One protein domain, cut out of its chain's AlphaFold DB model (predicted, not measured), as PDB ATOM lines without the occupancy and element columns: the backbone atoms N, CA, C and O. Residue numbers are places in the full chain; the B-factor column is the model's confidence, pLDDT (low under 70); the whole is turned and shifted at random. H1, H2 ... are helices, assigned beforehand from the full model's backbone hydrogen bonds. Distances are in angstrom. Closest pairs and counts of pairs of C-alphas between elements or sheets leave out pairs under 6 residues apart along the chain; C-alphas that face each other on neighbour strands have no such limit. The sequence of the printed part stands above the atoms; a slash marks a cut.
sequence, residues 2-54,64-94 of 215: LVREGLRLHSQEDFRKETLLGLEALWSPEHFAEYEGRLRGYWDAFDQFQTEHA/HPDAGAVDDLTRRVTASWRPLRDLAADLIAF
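What this domain is: This is residues 2 to 54 and 64 to 94 of the 215 residues of an uncharacterized protein of Sphingobium sp (UniProt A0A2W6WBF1). The longest helix, H3, and H2 form a helical hairpin, and one side of it is covered by two further helices: H4 crosses H2 and H3 steeply, and H5 runs along H2, meeting H4 at a corner. Residues 47 to 54 at the far end of H3 stick out, and the small helix H1 sits far out beyond H2 and near the end of H5. The printed part has 84 residues with five named helices, in the order H1 H2 H3 H4 H5, and no named strand; the class is all helix. It is only just compact, close to loose, with a radius of gyration of the C-alphas of 14.1 A, and flat, spanning 41 by 36 by 17 A.

How they stand to each other: H3, residues 29 to 52, touches H2, residues 12 to 26, at a shallow tilt of 12 degrees, opposite ways; this helical hairpin has its closest C-alphas at Glu 24 and Phe 32, 5.7 A apart. H2 touches H3 with residues 20 to 24 alone, and H3 touches H2 with residues 32 to 36 alone. H4, residues 67 to 80, touches H3 at a steep tilt of 57 degrees, opposite ways, closest at the C-alphas of Leu 39 and Val 70, 6.5 A. H4 touches H2 with residues 74 to 80 alone, the same way at a steep tilt of 67 degrees, only just short of about perpendicular; the closest C-alphas, of Gly 22 and Val 77, are 6.3 A apart. H5, residues 82 to 94, touches H2 with residues 83 to 87 alone, at a shallow tilt of 23 degrees, opposite ways, closest at the C-alphas of Glu 18 and Leu 84, 6.2 A. H4 and H5 touch only at the corner, about perpendicular at 80 degrees, with the C-alphas of Thr 78 and Leu 84 closest at 5.6 A. H3 and H5 are apart. H1, residues 2 to 5, touches no helix; it is only just apart from H5, at 8.2 A between closest C-alphas. Every O i to N i+4 pair is within hydrogen-bond range in H2, H3, H4 and H5, and H1 is too short for such a pair.

Where its parts are: H3 is 34.2 A long, from C-alpha 29 at (11.739, 0.333, 11.664) to C-alpha 52 at (19.535, 26.344, 32.518). H2 is 21.1 A long, H4 20.0 A, H5 18.3 A and H1 5.1 A. H5 ends at C-alpha 94 at (4.033, 33.791, 9.098).

The domain as a whole: The two C-alphas farthest apart, of Glu 5 and Glu 30, are 42.4 A apart. Residues 55 to 63 are not printed, and C-alphas 54 and 64 are 18.2 A apart across the cut, in the link from H3 to H4. Of the links that are printed whole, H2 to H3 and H4 to H5 are tight and H1 to H2 is short. The mean pLDDT of the printed part is 92.1, and residues 3 to 5 are under 70.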
ATOM      1  N   LEU A   2      -3.886  36.984  13.431       71.75
ATOM      2  CA  LEU A   2      -3.052  36.357  12.385       71.75
ATOM      3  C   LEU A   2      -3.625  35.062  11.770       71.75
ATOM      4  O   LEU A   2      -3.605  34.898  10.560       71.75
ATOM      5  N   VAL A   3      -4.245  34.192  12.577       65.69
ATOM      6  CA  VAL A   3      -4.914  32.970  12.073       65.69
ATOM      7  C   VAL A   3      -6.100  33.279  11.146       65.69
ATOM      8  O   VAL A   3      -6.394  32.498  10.245       65.69
ATOM      9  N   ARG A   4      -6.795  34.411  11.346       66.25
ATOM     10  CA  ARG A   4      -7.896  34.835  10.459       66.25
ATOM     11  C   ARG A   4      -7.377  35.353   9.117       66.25
ATOM     12  O   ARG A   4      -8.084  35.204   8.130       66.25
ATOM     13  N   GLU A   5      -6.144  35.853   9.093       67.88
ATOM     14  CA  GLU A   5      -5.407  36.249   7.885       67.88
ATOM     15  C   GLU A   5      -4.761  35.046   7.167       67.88
ATOM     16  O   GLU A   5      -3.978  35.210   6.240       67.88
ATOM     17  N   GLY A   6      -5.055  33.811   7.596       77.44
ATOM     18  CA  GLY A   6      -4.523  32.592   6.983       77.44
ATOM     19  C   GLY A   6      -3.107  32.215   7.423       77.44
ATOM     20  O   GLY A   6      -2.636  31.144   7.042       77.44
ATOM     21  N   LEU A   7      -2.456  33.022   8.267       82.81
ATOM     22  CA  LEU A   7      -1.114  32.735   8.768       82.81
ATOM     23  C   LEU A   7      -1.136  31.681   9.872       82.81
ATOM     24  O   LEU A   7      -1.936  31.738  10.814       82.81
ATOM     25  N   ARG A   8      -0.213  30.725   9.772       85.19
ATOM     26  CA  ARG A   8      -0.090  29.600  10.697       85.19
ATOM     27  C   ARG A   8       1.276  29.626  11.357       85.19
ATOM     28  O   ARG A   8       2.297  29.555  10.688       85.19
ATOM     29  N   LEU A   9       1.263  29.721  12.681       85.06
ATOM     30  CA  LEU A   9       2.449  29.531  13.501       85.06
ATOM     31  C   LEU A   9       2.434  28.105  14.037       85.06
ATOM     32  O   LEU A   9       1.433  27.674  14.609       85.06
ATOM     33  N   HIS A  10       3.553  27.412  13.869       87.94
ATOM     34  CA  HIS A  10       3.768  26.064  14.380       87.94
ATOM     35  C   HIS A  10       4.815  26.112  15.484       87.94
ATOM     36  O   HIS A  10       5.806  26.838  15.383       87.94
ATOM     37  N   SER A  11       4.575  25.364  16.552       89.44
ATOM     38  CA  SER A  11       5.500  25.261  17.674       89.44
ATOM     39  C   SER A  11       6.708  24.392  17.317       89.44
ATOM     40  O   SER A  11       6.680  23.603  16.370       89.44
ATOM     41  N   GLN A  12       7.772  24.478  18.118       90.75
ATOM     42  CA  GLN A  12       8.898  23.553  17.991       90.75
ATOM     43  C   GLN A  12       8.448  22.088  18.144       90.75
ATOM     44  O   GLN A  12       8.950  21.212  17.440       90.75
ATOM     45  N   GLU A  13       7.474  21.818  19.016       93.25
ATOM     46  CA  GLU A  13       6.914  20.479  19.211       93.25
ATOM     47  C   GLU A  13       6.209  19.953  17.956       93.25
ATOM     48  O   GLU A  13       6.354  18.772  17.639       93.25
ATOM     49  N   ASP A  14       5.518  20.814  17.201       93.56
ATOM     50  CA  ASP A  14       4.889  20.437  15.930       93.56
ATOM     51  C   ASP A  14       5.944  19.973  14.916       93.56
ATOM     52  O   ASP A  14       5.806  18.904  14.320       93.56
ATOM     53  N   PHE A  15       7.053  20.712  14.790       93.75
ATOM     54  CA  PHE A  15       8.179  20.314  13.938       93.75
ATOM     55  C   PHE A  15       8.835  19.013  14.405       93.75
ATOM     56  O   PHE A  15       9.126  18.142  13.582       93.75
ATOM     57  N   ARG A  16       9.058  18.839  15.714       96.19
ATOM     58  CA  ARG A  16       9.647  17.610  16.271       96.19
ATOM     59  C   ARG A  16       8.753  16.400  16.017       96.19
ATOM     60  O   ARG A  16       9.223  15.376  15.526       96.19
ATOM     61  N   LYS A  17       7.455  16.532  16.290       96.94
ATOM     62  CA  LYS A  17       6.456  15.489  16.041       96.94
ATOM     63  C   LYS A  17       6.421  15.101  14.567       96.94
ATOM     64  O   LYS A  17       6.498  13.918  14.249       96.94
ATOM     65  N   GLU A  18       6.337  16.083  13.677       97.19
ATOM     66  CA  GLU A  18       6.259  15.823  12.241       97.19
ATOM     67  C   GLU A  18       7.578  15.252  11.689       97.19
ATOM     68  O   GLU A  18       7.562  14.434  10.772       97.19
ATOM     69  N   THR A  19       8.721  15.597  12.296       96.31
ATOM     70  CA  THR A  19      10.021  14.977  11.984       96.31
ATOM     71  C   THR A  19      10.011  13.485  12.306       96.31
ATOM     72  O   THR A  19      10.454  12.683  11.485       96.31
ATOM     73  N   LEU A  20       9.475  13.090  13.466       97.00
ATOM     74  CA  LEU A  20       9.368  11.677  13.841       97.00
ATOM     75  C   LEU A  20       8.391  10.914  12.941       97.00
ATOM     76  O   LEU A  20       8.723   9.821  12.493       97.00
ATOM     77  N   LEU A  21       7.239  11.505  12.608       96.88
ATOM     78  CA  LEU A  21       6.298  10.913  11.649       96.88
ATOM     79  C   LEU A  21       6.944  10.717  10.271       96.88
ATOM     80  O   LEU A  21       6.789   9.665   9.653       96.88
ATOM     81  N   GLY A  22       7.711  11.705   9.804       95.75
ATOM     82  CA  GLY A  22       8.464  11.598   8.559       95.75
ATOM     83  C   GLY A  22       9.521  10.498   8.602       95.75
ATOM     84  O   GLY A  22       9.691   9.780   7.618       95.75
ATOM     85  N   LEU A  23      10.206  10.327   9.737       95.25
ATOM     86  CA  LEU A  23      11.169   9.243   9.919       95.25
ATOM     87  C   LEU A  23      10.501   7.867   9.894       95.25
ATOM     88  O   LEU A  23      10.958   6.989   9.167       95.25
ATOM     89  N   GLU A  24       9.414   7.691  10.642       96.19
ATOM     90  CA  GLU A  24       8.668   6.430  10.709       96.19
ATOM     91  C   GLU A  24       8.107   6.032   9.335       96.19
ATOM     92  O   GLU A  24       8.139   4.863   8.954       96.19
ATOM     93  N   ALA A  25       7.631   7.010   8.560       95.44
ATOM     94  CA  ALA A  25       7.023   6.764   7.257       95.44
ATOM     95  C   ALA A  25       8.033   6.434   6.142       95.44
ATOM     96  O   ALA A  25       7.682   5.741   5.184       95.44
ATOM     97  N   LEU A  26       9.255   6.971   6.212       93.25
ATOM     98  CA  LEU A  26      10.222   6.928   5.106       93.25
ATOM     99  C   LEU A  26      11.405   5.975   5.350       93.25
ATOM    100  O   LEU A  26      12.061   5.577   4.385       93.25
ATOM    101  N   TRP A  27      11.694   5.609   6.601       92.69
ATOM    102  CA  TRP A  27      12.808   4.725   6.958       92.69
ATOM    103  C   TRP A  27      12.327   3.364   7.466       92.69
ATOM    104  O   TRP A  27      11.170   3.181   7.830       92.69
ATOM    105  N   SER A  28      13.228   2.373   7.467       94.62
ATOM    106  CA  SER A  28      12.910   1.066   8.053       94.62
ATOM    107  C   SER A  28      12.745   1.181   9.575       94.62
ATOM    108  O   SER A  28      13.367   2.063  10.177       94.62
ATOM    109  N   PRO A  29      11.974   0.285  10.219       94.38
ATOM    110  CA  PRO A  29      11.739   0.333  11.664       94.38
ATOM    111  C   PRO A  29      13.021   0.359  12.506       94.38
ATOM    112  O   PRO A  29      13.077   1.021  13.539       94.38
ATOM    113  N   GLU A  30      14.074  -0.325  12.056       93.38
ATOM    114  CA  GLU A  30      15.366  -0.367  12.743       93.38
ATOM    115  C   GLU A  30      16.070   0.995  12.695       93.38
ATOM    116  O   GLU A  30      16.536   1.488  13.719       93.38
ATOM    117  N   HIS A  31      16.103   1.627  11.517       90.44
ATOM    118  CA  HIS A  31      16.673   2.965  11.360       90.44
ATOM    119  C   HIS A  31      15.837   4.019  12.086       90.44
ATOM    120  O   HIS A  31      16.396   4.953  12.654       90.44
ATOM    121  N   PHE A  32      14.509   3.870  12.088       94.00
ATOM    122  CA  PHE A  32      13.622   4.741  12.848       94.00
ATOM    123  C   PHE A  32      13.965   4.703  14.340       94.00
ATOM    124  O   PHE A  32      14.216   5.756  14.916       94.00
ATOM    125  N   ALA A  33      14.064   3.514  14.943       93.56
ATOM    126  CA  ALA A  33      14.373   3.379  16.366       93.56
ATOM    127  C   ALA A  33      15.744   3.976  16.739       93.56
ATOM    128  O   ALA A  33      15.873   4.630  17.775       93.56
ATOM    129  N   GLU A  34      16.764   3.788  15.892       92.38
ATOM    130  CA  GLU A  34      18.084   4.399  16.093       92.38
ATOM    131  C   GLU A  34      18.008   5.935  16.048       92.38
ATOM    132  O   GLU A  34      18.496   6.624  16.950       92.38
ATOM    133  N   TYR A  35      17.386   6.480  15.003       94.50
ATOM    134  CA  TYR A  35      17.314   7.920  14.792       94.50
ATOM    135  C   TYR A  35      16.382   8.627  15.773       94.50
ATOM    136  O   TYR A  35      16.700   9.737  16.201       94.50
ATOM    137  N   GLU A  36      15.277   7.999  16.170       95.44
ATOM    138  CA  GLU A  36      14.370   8.530  17.184       95.44
ATOM    139  C   GLU A  36      15.107   8.727  18.512       95.44
ATOM    140  O   GLU A  36      15.041   9.815  19.088       95.44
ATOM    141  N   GLY A  37      15.849   7.714  18.975       93.50
ATOM    142  CA  GLY A  37      16.611   7.804  20.222       93.50
ATOM    143  C   GLY A  37      17.630   8.947  20.197       93.50
ATOM    144  O   GLY A  37      17.718   9.720  21.151       93.50
ATOM    145  N   ARG A  38      18.349   9.102  19.077       94.25
ATOM    146  CA  ARG A  38      19.319  10.189  18.890       94.25
ATOM    147  C   ARG A  38      18.657  11.569  18.858       94.25
ATOM    148  O   ARG A  38      19.149  12.483  19.514       94.25
ATOM    149  N   LEU A  39      17.559  11.731  18.117       96.06
ATOM    150  CA  LEU A  39      16.844  13.008  18.030       96.06
ATOM    151  C   LEU A  39      16.289  13.437  19.381       96.06
ATOM    152  O   LEU A  39      16.502  14.575  19.785       96.06
ATOM    153  N   ARG A  40      15.617  12.527  20.091       96.06
ATOM    154  CA  ARG A  40      15.058  12.822  21.414       96.06
ATOM    155  C   ARG A  40      16.150  13.182  22.411       96.06
ATOM    156  O   ARG A  40      16.028  14.208  23.059       96.06
ATOM    157  N   GLY A  41      17.248  12.423  22.456       96.06
ATOM    158  CA  GLY A  41      18.375  12.744  23.336       96.06
ATOM    159  C   GLY A  41      18.978  14.125  23.059       96.06
ATOM    160  O   GLY A  41      19.244  14.878  23.990       96.06
ATOM    161  N   TYR A  42      19.137  14.488  21.782       96.94
ATOM    162  CA  TYR A  42      19.602  15.822  21.396       96.94
ATOM    163  C   TYR A  42      18.606  16.925  21.785       96.94
ATOM    164  O   TYR A  42      19.008  17.958  22.311       96.94
ATOM    165  N   TRP A  43      17.312  16.715  21.531       96.81
ATOM    166  CA  TRP A  43      16.259  17.669  21.879       96.81
ATOM    167  C   TRP A  43      16.130  17.872  23.386       96.81
ATOM    168  O   TRP A  43      16.053  19.016  23.818       96.81
ATOM    169  N   ASP A  44      16.190  16.801  24.173       97.25
ATOM    170  CA  ASP A  44      16.149  16.870  25.634       97.25
ATOM    171  C   ASP A  44      17.366  17.638  26.179       97.25
ATOM    172  O   ASP A  44      17.221  18.500  27.044       97.25
ATOM    173  N   ALA A  45      18.564  17.383  25.634       96.81
ATOM    174  CA  ALA A  45      19.777  18.120  25.999       96.81
ATOM    175  C   ALA A  45      19.681  19.608  25.630       96.81
ATOM    176  O   ALA A  45      20.094  20.467  26.410       96.81
ATOM    177  N   PHE A  46      19.114  19.919  24.462       95.25
ATOM    178  CA  PHE A  46      18.872  21.294  24.034       95.25
ATOM    179  C   PHE A  46      17.852  21.997  24.939       95.25
ATOM    180  O   PHE A  46      18.082  23.125  25.364       95.25
ATOM    181  N   ASP A  47      16.751  21.337  25.290       95.75
ATOM    182  CA  ASP A  47      15.715  21.909  26.157       95.75
ATOM    183  C   ASP A  47      16.237  22.144  27.580       95.75
ATOM    184  O   ASP A  47      15.950  23.179  28.193       95.75
ATOM    185  N   GLN A  48      17.048  21.216  28.097       96.12
ATOM    186  CA  GLN A  48      17.746  21.390  29.366       96.12
ATOM    187  C   GLN A  48      18.687  22.595  29.304       96.12
ATOM    188  O   GLN A  48      18.626  23.456  30.181       96.12
ATOM    189  N   PHE A  49      19.501  22.696  28.251       95.25
ATOM    190  CA  PHE A  49      20.399  23.826  28.043       95.25
ATOM    191  C   PHE A  49      19.641  25.165  28.033       95.25
ATOM    192  O   PHE A  49      20.000  26.079  28.777       95.25
ATOM    193  N   GLN A  50      18.549  25.255  27.265       93.25
ATOM    194  CA  GLN A  50      17.703  26.450  27.193       93.25
ATOM    195  C   GLN A  50      17.079  26.803  28.547       93.25
ATOM    196  O   GLN A  50      16.942  27.978  28.877       93.25
ATOM    197  N   THR A  51      16.715  25.796  29.343       94.06
ATOM    198  CA  THR A  51      16.163  25.999  30.688       94.06
ATOM    199  C   THR A  51      17.221  26.526  31.656       94.06
ATOM    200  O   THR A  51      16.950  27.456  32.411       94.06
ATOM    201  N   GLU A  52      18.426  25.955  31.635       93.62
ATOM    202  CA  GLU A  52      19.535  26.344  32.518       93.62
ATOM    203  C   GLU A  52      20.035  27.767  32.245       93.62
ATOM    204  O   GLU A  52      20.463  28.457  33.170       93.62
ATOM    205  N   HIS A  53      19.936  28.215  30.994       91.50
ATOM    206  CA  HIS A  53      20.430  29.518  30.545       91.50
ATOM    207  C   HIS A  53      19.309  30.539  30.309       91.50
ATOM    208  O   HIS A  53      19.557  31.637  29.806       91.50
ATOM    209  N   ALA A  54      18.073  30.217  30.698       89.75
ATOM    210  CA  ALA A  54      16.937  31.112  30.546       89.75
ATOM    211  C   ALA A  54      17.181  32.448  31.277       89.75
ATOM    212  O   ALA A  54      17.412  32.481  32.485       89.75
ATOM    213  N   HIS A  64      26.838  19.926  21.300       94.12
ATOM    214  CA  HIS A  64      26.451  18.530  21.491       94.12
ATOM    215  C   HIS A  64      27.144  17.631  20.456       94.12
ATOM    216  O   HIS A  64      27.168  17.982  19.272       94.12
ATOM    217  N   PRO A  65      27.666  16.449  20.843       93.75
ATOM    218  CA  PRO A  65      28.409  15.565  19.936       93.75
ATOM    219  C   PRO A  65      27.604  15.131  18.702       93.75
ATOM    220  O   PRO A  65      28.173  14.917  17.635       93.75
ATOM    221  N   ASP A  66      26.281  15.032  18.832       93.81
ATOM    222  CA  ASP A  66      25.387  14.662  17.729       93.81
ATOM    223  C   ASP A  66      24.871  15.841  16.886       93.81
ATOM    224  O   ASP A  66      24.106  15.600  15.955       93.81
ATOM    225  N   ALA A  67      25.268  17.093  17.155       92.94
ATOM    226  CA  ALA A  67      24.695  18.272  16.488       92.94
ATOM    227  C   ALA A  67      24.739  18.178  14.953       92.94
ATOM    228  O   ALA A  67      23.710  18.311  14.295       92.94
ATOM    229  N   GLY A  68      25.904  17.851  14.383       94.31
ATOM    230  CA  GLY A  68      26.041  17.698  12.931       94.31
ATOM    231  C   GLY A  68      25.210  16.541  12.366       94.31
ATOM    232  O   GLY A  68      24.597  16.672  11.311       94.31
ATOM    233  N   ALA A  69      25.132  15.416  13.085       93.19
ATOM    234  CA  ALA A  69      24.351  14.259  12.650       93.19
ATOM    235  C   ALA A  69      22.839  14.534  12.686       93.19
ATOM    236  O   ALA A  69      22.105  14.079  11.806       93.19
ATOM    237  N   VAL A  70      22.377  15.277  13.694       95.12
ATOM    238  CA  VAL A  70      20.980  15.699  13.837       95.12
ATOM    239  C   VAL A  70      20.602  16.726  12.776       95.12
ATOM    240  O   VAL A  70      19.530  16.594  12.184       95.12
ATOM    241  N   ASP A  71      21.469  17.694  12.483       93.44
ATOM    242  CA  ASP A  71      21.229  18.678  11.421       93.44
ATOM    243  C   ASP A  71      21.105  17.996  10.048       93.44
ATOM    244  O   ASP A  71      20.103  18.152   9.340       93.44
ATOM    245  N   ASP A  72      22.053  17.114   9.714       95.06
ATOM    246  CA  ASP A  72      22.011  16.346   8.469       95.06
ATOM    247  C   ASP A  72      20.777  15.442   8.370       95.06
ATOM    248  O   ASP A  72      20.171  15.317   7.298       95.06
ATOM    249  N   LEU A  73      20.386  14.793   9.469       93.94
ATOM    250  CA  LEU A  73      19.176  13.978   9.510       93.94
ATOM    251  C   LEU A  73      17.928  14.835   9.287       93.94
ATOM    252  O   LEU A  73      17.130  14.510   8.410       93.94
ATOM    253  N   THR A  74      17.796  15.938  10.024       92.25
ATOM    254  CA  THR A  74      16.658  16.860   9.924       92.25
ATOM    255  C   THR A  74      16.529  17.373   8.496       92.25
ATOM    256  O   THR A  74      15.470  17.237   7.890       92.25
ATOM    257  N   ARG A  75      17.628  17.826   7.880       93.50
ATOM    258  CA  ARG A  75      17.653  18.266   6.479       93.50
ATOM    259  C   ARG A  75      17.177  17.182   5.507       93.50
ATOM    260  O   ARG A  75      16.405  17.478   4.592       93.50
ATOM    261  N   ARG A  76      17.612  15.927   5.683       94.50
ATOM    262  CA  ARG A  76      17.171  14.801   4.835       94.50
ATOM    263  C   ARG A  76      15.684  14.498   5.003       94.50
ATOM    264  O   ARG A  76      15.012  14.257   3.996       94.50
ATOM    265  N   VAL A  77      15.174  14.525   6.235       94.06
ATOM    266  CA  VAL A  77      13.747  14.331   6.526       94.06
ATOM    267  C   VAL A  77      12.936  15.458   5.904       94.06
ATOM    268  O   VAL A  77      12.041  15.171   5.117       94.06
ATOM    269  N   THR A  78      13.306  16.723   6.115       93.06
ATOM    270  CA  THR A  78      12.649  17.886   5.491       93.06
ATOM    271  C   THR A  78      12.600  17.768   3.970       93.06
ATOM    272  O   THR A  78      11.560  17.977   3.347       93.06
ATOM    273  N   ALA A  79      13.711  17.390   3.333       93.75
ATOM    274  CA  ALA A  79      13.773  17.249   1.879       93.75
ATOM    275  C   ALA A  79      12.901  16.097   1.346       93.75
ATOM    276  O   ALA A  79      12.421  16.158   0.213       93.75
ATOM    277  N   SER A  80      12.634  15.074   2.160       94.94
ATOM    278  CA  SER A  80      11.940  13.850   1.735       94.94
ATOM    279  C   SER A  80      10.478  13.793   2.196       94.94
ATOM    280  O   SER A  80       9.651  13.167   1.537       94.94
ATOM    281  N   TRP A  81      10.118  14.519   3.257       96.62
ATOM    282  CA  TRP A  81       8.797  14.519   3.881       96.62
ATOM    283  C   TRP A  81       8.036  15.813   3.586       96.62
ATOM    284  O   TRP A  81       8.404  16.895   4.043       96.62
ATOM    285  N   ARG A  82       6.971  15.713   2.781       96.19
ATOM    286  CA  ARG A  82       6.191  16.886   2.356       96.19
ATOM    287  C   ARG A  82       5.556  17.652   3.525       96.19
ATOM    288  O   ARG A  82       5.733  18.866   3.529       96.19
ATOM    289  N   PRO A  83       4.882  17.012   4.497       96.88
ATOM    290  CA  PRO A  83       4.266  17.743   5.603       96.88
ATOM    291  C   PRO A  83       5.240  18.653   6.358       96.88
ATOM    292  O   PRO A  83       4.880  19.776   6.688       96.88
ATOM    293  N   LEU A  84       6.503  18.245   6.535       93.62
ATOM    294  CA  LEU A  84       7.502  19.106   7.175       93.62
ATOM    295  C   LEU A  84       7.811  20.367   6.356       93.62
ATOM    296  O   LEU A  84       8.049  21.436   6.915       93.62
ATOM    297  N   ARG A  85       7.818  20.250   5.023       94.62
ATOM    298  CA  ARG A  85       7.989  21.405   4.131       94.62
ATOM    299  C   ARG A  85       6.776  22.318   4.158       94.62
ATOM    300  O   ARG A  85       6.959  23.524   4.073       94.62
ATOM    301  N   ASP A  86       5.579  21.754   4.294       94.31
ATOM    302  CA  ASP A  86       4.354  22.537   4.439       94.31
ATOM    303  C   ASP A  86       4.399  23.345   5.759       94.31
ATOM    304  O   ASP A  86       4.160  24.549   5.732       94.31
ATOM    305  N   LEU A  87       4.844  22.748   6.879       93.19
ATOM    306  CA  LEU A  87       5.084  23.480   8.140       93.19
ATOM    307  C   LEU A  87       6.136  24.591   7.989       93.19
ATOM    308  O   LEU A  87       5.955  25.700   8.490       93.19
ATOM    309  N   ALA A  88       7.243  24.307   7.296       90.00
ATOM    310  CA  ALA A  88       8.293  25.295   7.052       90.00
ATOM    311  C   ALA A  88       7.800  26.456   6.171       90.00
ATOM    312  O   ALA A  88       8.134  27.609   6.434       90.00
ATOM    313  N   ALA A  89       6.989  26.168   5.150       90.94
ATOM    314  CA  ALA A  89       6.390  27.182   4.288       90.94
ATOM    315  C   ALA A  89       5.405  28.072   5.060       90.94
ATOM    316  O   ALA A  89       5.473  29.294   4.932       90.94
ATOM    317  N   ASP A  90       4.558  27.474   5.903       91.56
ATOM    318  CA  ASP A  90       3.659  28.204   6.801       91.56
ATOM    319  C   ASP A  90       4.442  29.154   7.720       91.56
ATOM    320  O   ASP A  90       4.082  30.323   7.853       91.56
ATOM    321  N   LEU A  91       5.553  28.685   8.301       87.75
ATOM    322  CA  LEU A  91       6.404  29.502   9.167       87.75
ATOM    323  C   LEU A  91       7.076  30.660   8.410       87.75
ATOM    324  O   LEU A  91       7.171  31.764   8.942       87.75
ATOM    325  N   ILE A  92       7.528  30.432   7.173       89.00
ATOM    326  CA  ILE A  92       8.097  31.488   6.318       89.00
ATOM    327  C   ILE A  92       7.046  32.563   6.035       89.00
ATOM    328  O   ILE A  92       7.331  33.744   6.226       89.00
ATOM    329  N   ALA A  93       5.836  32.164   5.632       88.19
ATOM    330  CA  ALA A  93       4.735  33.095   5.391       88.19
ATOM    331  C   ALA A  93       4.368  33.863   6.670       88.19
ATOM    332  O   ALA A  93       4.252  35.085   6.658       88.19
ATOM    333  N   PHE A  94       4.278  33.163   7.806       87.31
ATOM    334  CA  PHE A  94       4.033  33.791   9.098       87.31
ATOM    335  C   PHE A  94       5.097  34.846   9.427       87.31
ATOM    336  O   PHE A  94       4.750  35.968   9.784       87.31
TER     337      PHE A  94